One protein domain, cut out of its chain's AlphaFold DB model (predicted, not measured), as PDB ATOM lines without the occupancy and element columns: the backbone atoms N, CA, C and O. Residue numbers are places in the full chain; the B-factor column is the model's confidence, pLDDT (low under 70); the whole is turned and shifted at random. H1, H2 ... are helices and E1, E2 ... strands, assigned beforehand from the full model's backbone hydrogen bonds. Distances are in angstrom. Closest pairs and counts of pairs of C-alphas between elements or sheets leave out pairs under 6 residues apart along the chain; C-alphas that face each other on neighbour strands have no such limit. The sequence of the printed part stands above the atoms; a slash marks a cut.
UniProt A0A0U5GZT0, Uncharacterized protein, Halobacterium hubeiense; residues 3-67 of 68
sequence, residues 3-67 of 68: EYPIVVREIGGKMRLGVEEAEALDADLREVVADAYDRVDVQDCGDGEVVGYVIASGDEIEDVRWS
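What this domain is: This is residues 3 to 67 of the 68 residues of an uncharacterized protein of Halobacterium hubeiense (UniProt A0A0U5GZT0). One antiparallel sheet of four strands, curled like part of a barrel, has a single helix, H1, lying across one of its faces. The sheet's order is E2, E1, E3, E4, built from two hairpins, E1 with E2 and E3 with E4. The printed part has 65 residues, with E1, E2, H1, E3 and E4 along the chain: a mixed class of helices and strands in two layers, a helix on one face of a sheet. It is compact, with a radius of gyration of the C-alphas of 11.3 A, yet elongated in outline, 33 by 20 by 16 A.

Where its parts are: Find C-alpha 3 at (168.679, 272.186, 154.493); from there E1 runs 22.1 A through residues 3 to 10. E2 is residues 15 to 19, 13.5 A. H1, residues 30 to 39, starts at (182.400, 280.968, 157.767) and is 14.5 A long. E3, residues 50 to 57, spans 20.4 A, and E4, residues 60 to 66, spans 18.2 A to C-alpha 66 at (175.991, 266.841, 162.269).

How they stand to each other: Look between E1 and E3, antiparallel at 144 degrees: N 4 and O 54 are 2.8 A apart, within hydrogen-bond range. For E2 and E1 look at N 7 and O 18, 2.8 A; for E3 and E4, at N 53 and O 65, 2.8 A. Edge strands E2 and E4 are apart. H1 is on the sheet at a height of 8.2 A, only just over E1 and E3, with 3 of its C-alphas falling on each; it runs across the strands, at 67 degrees to E1 on the local plane. The closest C-alphas of H1 and E2 are Val 33 and Leu 17, 6.8 A. E2, H1 and E3 form a split strand-helix-strand unit, E1 between its two strands, with a left-handed crossover. In H1 every O i to N i+4 pair is within hydrogen-bond range.

The domain as a whole: The C-alphas of Gly 13 and Ser 57, the two farthest apart, are 33.9 A apart. The printed part has no cut and no long link. No printed residue is under 70 in pLDDT.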
ATOM      1  N   GLU A   3     167.480 272.889 154.043       92.69
ATOM      2  CA  GLU A   3     168.679 272.186 154.493       92.69
ATOM      3  C   GLU A   3     169.734 272.251 153.386       92.69
ATOM      4  O   GLU A   3     169.460 271.874 152.249       92.69
ATOM      5  N   TYR A   4     170.932 272.714 153.733       93.75
ATOM      6  CA  TYR A   4     172.069 272.843 152.828       93.75
ATOM      7  C   TYR A   4     173.163 271.852 153.250       93.75
ATOM      8  O   TYR A   4     173.678 271.960 154.369       93.75
ATOM      9  N   PRO A   5     173.512 270.859 152.414       94.44
ATOM     10  CA  PRO A   5     174.481 269.829 152.776       94.44
ATOM     11  C   PRO A   5     175.880 270.402 153.020       94.44
ATOM     12  O   PRO A   5     176.417 271.113 152.175       94.44
ATOM     13  N   ILE A   6     176.505 270.027 154.136       94.56
ATOM     14  CA  ILE A   6     177.935 270.230 154.380       94.56
ATOM     15  C   ILE A   6     178.665 269.017 153.808       94.56
ATOM     16  O   ILE A   6     178.499 267.897 154.299       94.56
ATOM     17  N   VAL A   7     179.471 269.237 152.776       95.00
ATOM     18  CA  VAL A   7     180.147 268.183 152.019       95.00
ATOM     19  C   VAL A   7     181.657 268.322 152.069       95.00
ATOM     20  O   VAL A   7     182.206 269.426 152.095       95.00
ATOM     21  N   VAL A   8     182.335 267.182 152.011       94.56
ATOM     22  CA  VAL A   8     183.768 267.117 151.755       94.56
ATOM     23  C   VAL A   8     183.999 267.045 150.250       94.56
ATOM     24  O   VAL A   8     183.356 266.273 149.544       94.56
ATOM     25  N   ARG A   9     184.920 267.866 149.748       94.06
ATOM     26  CA  ARG A   9     185.341 267.893 148.349       94.06
ATOM     27  C   ARG A   9     186.850 267.819 148.225       94.06
ATOM     28  O   ARG A   9     187.576 268.510 148.947       94.06
ATOM     29  N   GLU A  10     187.326 267.053 147.254       94.00
ATOM     30  CA  GLU A  10     188.735 267.067 146.879       94.00
ATOM     31  C   GLU A  10     189.028 268.254 145.952       94.00
ATOM     32  O   GLU A  10     188.562 268.329 144.816       94.00
ATOM     33  N   ILE A  11     189.848 269.198 146.418       90.62
ATOM     34  CA  ILE A  11     190.238 270.372 145.632       90.62
ATOM     35  C   ILE A  11     191.763 270.449 145.581       90.62
ATOM     36  O   ILE A  11     192.430 270.790 146.562       90.62
ATOM     37  N   GLY A  12     192.335 270.155 144.414       89.94
ATOM     38  CA  GLY A  12     193.785 270.190 144.208       89.94
ATOM     39  C   GLY A  12     194.545 269.199 145.100       89.94
ATOM     40  O   GLY A  12     195.556 269.576 145.693       89.94
ATOM     41  N   GLY A  13     194.036 267.969 145.233       91.31
ATOM     42  CA  GLY A  13     194.678 266.899 146.006       91.31
ATOM     43  C   GLY A  13     194.518 267.013 147.523       91.31
ATOM     44  O   GLY A  13     195.272 266.386 148.262       91.31
ATOM     45  N   LYS A  14     193.605 267.863 148.005       90.94
ATOM     46  CA  LYS A  14     193.326 268.041 149.436       90.94
ATOM     47  C   LYS A  14     191.829 268.024 149.690       90.94
ATOM     48  O   LYS A  14     191.099 268.745 149.007       90.94
ATOM     49  N   MET A  15     191.417 267.287 150.719       93.75
ATOM     50  CA  MET A  15     190.039 267.305 151.201       93.75
ATOM     51  C   MET A  15     189.726 268.636 151.884       93.75
ATOM     52  O   MET A  15     190.509 269.131 152.706       93.75
ATOM     53  N   ARG A  16     188.594 269.235 151.511       92.69
ATOM     54  CA  ARG A  16     188.076 270.491 152.060       92.69
ATOM     55  C   ARG A  16     186.578 270.403 152.302       92.69
ATOM     56  O   ARG A  16     185.905 269.634 151.635       92.69
ATOM     57  N   LEU A  17     186.071 271.228 153.210       92.00
ATOM     58  CA  LEU A  17     184.641 271.356 153.464       92.00
ATOM     59  C   LEU A  17     184.036 272.481 152.632       92.00
ATOM     60  O   LEU A  17     184.659 273.524 152.419       92.00
ATOM     61  N   GLY A  18     182.803 272.262 152.203       91.44
ATOM     62  CA  GLY A  18     181.951 273.260 151.577       91.44
ATOM     63  C   GLY A  18     180.494 273.007 151.933       91.44
ATOM     64  O   GLY A  18     180.140 271.932 152.406       91.44
ATOM     65  N   VAL A  19     179.655 274.010 151.707       92.12
ATOM     66  CA  VAL A  19     178.202 273.869 151.793       92.12
ATOM     67  C   VAL A  19     177.667 273.886 150.367       92.12
ATOM     68  O   VAL A  19     177.957 274.815 149.610       92.12
ATOM     69  N   GLU A  20     176.954 272.836 149.970       92.06
ATOM     70  CA  GLU A  20     176.321 272.763 148.652       92.06
ATOM     71  C   GLU A  20     175.190 273.792 148.559       92.06
ATOM     72  O   GLU A  20     174.518 274.089 149.547       92.06
ATOM     73  N   GLU A  21     175.008 274.360 147.365       86.31
ATOM     74  CA  GLU A  21     174.004 275.400 147.091       86.31
ATOM     75  C   GLU A  21     174.123 276.644 147.997       86.31
ATOM     76  O   GLU A  21     173.176 277.416 148.134       86.31
ATOM     77  N   ALA A  22     175.308 276.892 148.574       82.69
ATOM     78  CA  ALA A  22     175.572 278.060 149.417       82.69
ATOM     79  C   ALA A  22     175.314 279.400 148.706       82.69
ATOM     80  O   ALA A  22     175.036 280.391 149.362       82.69
ATOM     81  N   GLU A  23     175.372 279.444 147.372       80.81
ATOM     82  CA  GLU A  23     175.023 280.637 146.586       80.81
ATOM     83  C   GLU A  23     173.548 281.049 146.715       80.81
ATOM     84  O   GLU A  23     173.213 282.210 146.491       80.81
ATOM     85  N   ALA A  24     172.672 280.110 147.082       82.12
ATOM     86  CA  ALA A  24     171.262 280.363 147.356       82.12
ATOM     87  C   ALA A  24     171.001 280.738 148.825       82.12
ATOM     88  O   ALA A  24     169.857 281.026 149.180       82.12
ATOM     89  N   LEU A  25     172.035 280.710 149.671       80.81
ATOM     90  CA  LEU A  25     171.977 281.084 151.074       80.81
ATOM     91  C   LEU A  25     172.677 282.434 151.268       80.81
ATOM     92  O   LEU A  25     173.899 282.528 151.189       80.81
ATOM     93  N   ASP A  26     171.910 283.479 151.571       80.06
ATOM     94  CA  ASP A  26     172.443 284.829 151.816       80.06
ATOM     95  C   ASP A  26     172.893 284.996 153.284       80.06
ATOM     96  O   ASP A  26     172.543 285.963 153.954       80.06
ATOM     97  N   ALA A  27     173.628 284.007 153.808       82.50
ATOM     98  CA  ALA A  27     174.080 283.945 155.201       82.50
ATOM     99  C   ALA A  27     175.601 283.730 155.308       82.50
ATOM    100  O   ALA A  27     176.226 283.117 154.438       82.50
ATOM    101  N   ASP A  28     176.217 284.197 156.402       86.12
ATOM    102  CA  ASP A  28     177.651 283.980 156.641       86.12
ATOM    103  C   ASP A  28     177.924 282.562 157.172       86.12
ATOM    104  O   ASP A  28     177.694 282.241 158.334       86.12
ATOM    105  N   LEU A  29     178.454 281.707 156.299       87.06
ATOM    106  CA  LEU A  29     178.773 280.310 156.600       87.06
ATOM    107  C   LEU A  29     180.171 280.092 157.193       87.06
ATOM    108  O   LEU A  29     180.539 278.950 157.479       87.06
ATOM    109  N   ARG A  30     180.994 281.139 157.351       87.56
ATOM    110  CA  ARG A  30     182.400 280.968 157.767       87.56
ATOM    111  C   ARG A  30     182.529 280.308 159.131       87.56
ATOM    112  O   ARG A  30     183.377 279.433 159.283       87.56
ATOM    113  N   GLU A  31     181.699 280.710 160.092       87.25
ATOM    114  CA  GLU A  31     181.702 280.115 161.432       87.25
ATOM    115  C   GLU A  31     181.272 278.648 161.380       87.25
ATOM    116  O   GLU A  31     181.948 277.805 161.956       87.25
ATOM    117  N   VAL A  32     180.235 278.317 160.603       88.00
ATOM    118  CA  VAL A  32     179.768 276.931 160.438       88.00
ATOM    119  C   VAL A  32     180.851 276.034 159.845       88.00
ATOM    120  O   VAL A  32     181.064 274.918 160.316       88.00
ATOM    121  N   VAL A  33     181.553 276.513 158.817       87.38
ATOM    122  CA  VAL A  33     182.641 275.756 158.186       87.38
ATOM    123  C   VAL A  33     183.835 275.616 159.131       87.38
ATOM    124  O   VAL A  33     184.435 274.545 159.177       87.38
ATOM    125  N   ALA A  34     184.184 276.650 159.901       88.88
ATOM    126  CA  ALA A  34     185.243 276.550 160.906       88.88
ATOM    127  C   ALA A  34     184.901 275.498 161.976       88.88
ATOM    128  O   ALA A  34     185.686 274.580 162.201       88.88
ATOM    129  N   ASP A  35     183.684 275.559 162.521       87.50
ATOM    130  CA  ASP A  35     183.145 274.577 163.467       87.50
ATOM    131  C   ASP A  35     183.164 273.148 162.899       87.50
ATOM    132  O   ASP A  35     183.422 272.181 163.619       87.50
ATOM    133  N   ALA A  36     182.887 273.001 161.601       85.88
ATOM    134  CA  ALA A  36     182.933 271.720 160.910       85.88
ATOM    135  C   ALA A  36     184.348 271.119 160.911       85.88
ATOM    136  O   ALA A  36     184.500 269.921 161.148       85.88
ATOM    137  N   TYR A  37     185.380 271.939 160.686       87.38
ATOM    138  CA  TYR A  37     186.779 271.497 160.697       87.38
ATOM    139  C   TYR A  37     187.270 271.073 162.085       87.38
ATOM    140  O   TYR A  37     188.125 270.195 162.174       87.38
ATOM    141  N   ASP A  38     186.741 271.668 163.157       88.75
ATOM    142  CA  ASP A  38     187.067 271.260 164.529       88.75
ATOM    143  C   ASP A  38     186.379 269.945 164.936       88.75
ATOM    144  O   ASP A  38     186.873 269.224 165.805       88.75
ATOM    145  N   ARG A  39     185.236 269.615 164.317       87.88
ATOM    146  CA  ARG A  39     184.454 268.406 164.629       87.88
ATOM    147  C   ARG A  39     184.813 267.204 163.761       87.88
ATOM    148  O   ARG A  39     184.800 266.079 164.257       87.88
ATOM    149  N   VAL A  40     185.101 267.426 162.480       88.75
ATOM    150  CA  VAL A  40     185.257 266.362 161.484       88.75
ATOM    151  C   VAL A  40     186.692 266.322 160.976       88.75
ATOM    152  O   VAL A  40     187.195 267.299 160.421       88.75
ATOM    153  N   ASP A  41     187.339 265.159 161.089       90.12
ATOM    154  CA  ASP A  41     188.617 264.922 160.417       90.12
ATOM    155  C   ASP A  41     188.386 264.702 158.918       90.12
ATOM    156  O   ASP A  41     188.199 263.586 158.433       90.12
ATOM    157  N   VAL A  42     188.383 265.802 158.170       89.94
ATOM    158  CA  VAL A  42     188.088 265.810 156.732       89.94
ATOM    159  C   VAL A  42     189.064 264.978 155.902       89.94
ATOM    160  O   VAL A  42     188.753 264.661 154.758       89.94
ATOM    161  N   GLN A  43     190.255 264.664 156.426       89.94
ATOM    162  CA  GLN A  43     191.236 263.854 155.699       89.94
ATOM    163  C   GLN A  43     190.883 262.361 155.729       89.94
ATOM    164  O   GLN A  43     191.403 261.607 154.908       89.94
ATOM    165  N   ASP A  44     189.991 261.948 156.633       91.00
ATOM    166  CA  ASP A  44     189.444 260.589 156.728       91.00
ATOM    167  C   ASP A  44     188.125 260.425 155.939       91.00
ATOM    168  O   ASP A  44     187.554 259.337 155.878       91.00
ATOM    169  N   CYS A  45     187.628 261.500 155.320       91.44
ATOM    170  CA  CYS A  45     186.393 261.507 154.535       91.44
ATOM    171  C   CYS A  45     186.651 261.311 153.035       91.44
ATOM    172  O   CYS A  45     187.685 261.713 152.493       91.44
ATOM    173  N   GLY A  46     185.668 260.728 152.345       92.69
ATOM    174  CA  GLY A  46     185.665 260.635 150.886       92.69
ATOM    175  C   GLY A  46     185.239 261.935 150.190       92.69
ATOM    176  O   GLY A  46     184.524 262.761 150.756       92.69
ATOM    177  N   ASP A  47     185.631 262.095 148.922       93.75
ATOM    178  CA  ASP A  47     185.060 263.139 148.063       93.75
ATOM    179  C   ASP A  47     183.547 262.922 147.882       93.75
ATOM    180  O   ASP A  47     183.091 261.820 147.568       93.75
ATOM    181  N   GLY A  48     182.769 263.983 148.095       93.00
ATOM    182  CA  GLY A  48     181.308 263.967 148.080       93.00
ATOM    183  C   GLY A  48     180.658 263.454 149.369       93.00
ATOM    184  O   GLY A  48     179.433 263.351 149.414       93.00
ATOM    185  N   GLU A  49     181.428 263.129 150.410       94.62
ATOM    186  CA  GLU A  49     180.871 262.686 151.691       94.62
ATOM    187  C   GLU A  49     180.127 263.831 152.391       94.62
ATOM    188  O   GLU A  49     180.663 264.928 152.556       94.62
ATOM    189  N   VAL A  50     178.885 263.572 152.809       95.06
ATOM    190  CA  VAL A  50     178.066 264.528 153.567       95.06
ATOM    191  C   VAL A  50     178.337 264.336 155.053       95.06
ATOM    192  O   VAL A  50     178.096 263.259 155.597       95.06
ATOM    193  N   VAL A  51     178.796 265.390 155.718       93.69
ATOM    194  CA  VAL A  51     179.182 265.351 157.139       93.69
ATOM    195  C   VAL A  51     178.175 266.069 158.043       93.69
ATOM    196  O   VAL A  51     178.165 265.884 159.260       93.69
ATOM    197  N   GLY A  52     177.270 266.847 157.451       94.44
ATOM    198  CA  GLY A  52     176.206 267.541 158.163       94.44
ATOM    199  C   GLY A  52     175.309 268.351 157.235       94.44
ATOM    200  O   GLY A  52     175.418 268.261 156.015       94.44
ATOM    201  N   TYR A  53     174.430 269.149 157.831       94.69
ATOM    202  CA  TYR A  53     173.489 270.024 157.142       94.69
ATOM    203  C   TYR A  53     173.369 271.349 157.888       94.69
ATOM    204  O   TYR A  53     173.200 271.365 159.110       94.69
ATOM    205  N   VAL A  54     173.410 272.451 157.148       94.31
ATOM    206  CA  VAL A  54     173.023 273.774 157.644       94.31
ATOM    207  C   VAL A  54     171.525 273.929 157.447       94.31
ATOM    208  O   VAL A  54     171.030 273.760 156.335       94.31
ATOM    209  N   ILE A  55     170.797 274.247 158.509       93.31
ATOM    210  CA  ILE A  55     169.373 274.560 158.446       93.31
ATOM    211  C   ILE A  55     169.241 276.070 158.475       93.31
ATOM    212  O   ILE A  55     169.668 276.713 159.429       93.31
ATOM    213  N   ALA A  56     168.633 276.631 157.439       91.75
ATOM    214  CA  ALA A  56     168.454 278.070 157.323       91.75
ATOM    215  C   ALA A  56     167.042 278.437 156.859       91.75
ATOM    216  O   ALA A  56     166.298 277.622 156.296       91.75
ATOM    217  N   SER A  57     166.655 279.682 157.104       88.06
ATOM    218  CA  SER A  57     165.381 280.247 156.671       88.06
ATOM    219  C   SER A  57     165.602 281.648 156.106       88.06
ATOM    220  O   SER A  57     165.626 282.619 156.848       88.06
ATOM    221  N   GLY A  58     165.728 281.755 154.781       82.88
ATOM    222  CA  GLY A  58     166.104 283.017 154.141       82.88
ATOM    223  C   GLY A  58     167.595 283.289 154.334       82.88
ATOM    224  O   GLY A  58     168.412 282.458 153.950       82.88
ATOM    225  N   ASP A  59     167.916 284.431 154.927       83.25
ATOM    226  CA  ASP A  59     169.269 284.913 155.238       83.25
ATOM    227  C   ASP A  59     169.778 284.509 156.638       83.25
ATOM    228  O   ASP A  59     170.928 284.776 156.988       83.25
ATOM    229  N   GLU A  60     168.962 283.813 157.434       86.25
ATOM    230  CA  GLU A  60     169.313 283.414 158.801       86.25
ATOM    231  C   GLU A  60     169.615 281.912 158.910       86.25
ATOM    232  O   GLU A  60     168.867 281.062 158.412       86.25
ATOM    233  N   ILE A  61     170.718 281.585 159.595       90.38
ATOM    234  CA  ILE A  61     171.062 280.214 159.992       90.38
ATOM    235  C   ILE A  61     170.311 279.897 161.283       90.38
ATOM    236  O   ILE A  61     170.511 280.550 162.303       90.38
ATOM    237  N   GLU A  62     169.486 278.861 161.236       91.88
ATOM    238  CA  GLU A  62     168.644 278.433 162.353       91.88
ATOM    239  C   GLU A  62     169.336 277.356 163.197       91.88
ATOM    240  O   GLU A  62     169.252 277.373 164.424       91.88
ATOM    241  N   ASP A  63     169.992 276.389 162.545       93.19
ATOM    242  CA  ASP A  63     170.620 275.247 163.217       93.19
ATOM    243  C   ASP A  63     171.684 274.577 162.329       93.19
ATOM    244  O   ASP A  63     171.695 274.745 161.107       93.19
ATOM    245  N   VAL A  64     172.558 273.765 162.929       92.94
ATOM    246  CA  VAL A  64     173.522 272.921 162.205       92.94
ATOM    247  C   VAL A  64     173.450 271.490 162.724       92.94
ATOM    248  O   VAL A  64     173.756 271.207 163.883       92.94
ATOM    249  N   ARG A  65     173.087 270.560 161.838       93.31
ATOM    250  CA  ARG A  65     172.962 269.135 162.158       93.31
ATOM    251  C   ARG A  65     174.161 268.351 161.662       93.31
ATOM    252  O   ARG A  65     174.386 268.244 160.461       93.31
ATOM    253  N   TRP A  66     174.874 267.727 162.585       91.31
ATOM    254  CA  TRP A  66     175.991 266.841 162.269       91.31
ATOM    255  C   TRP A  66     175.496 265.416 162.052       91.31
ATOM    256  O   TRP A  66     174.644 264.924 162.794       91.31
ATOM    257  N   SER A  67     176.008 264.763 161.012       85.25
ATOM    258  CA  SER A  67     175.719 263.351 160.723       85.25
ATOM    259  C   SER A  67     176.854 262.419 161.164       85.25
ATOM    260  O   SER A  67     176.673 261.201 161.158       85.25
TER     261      SER A  67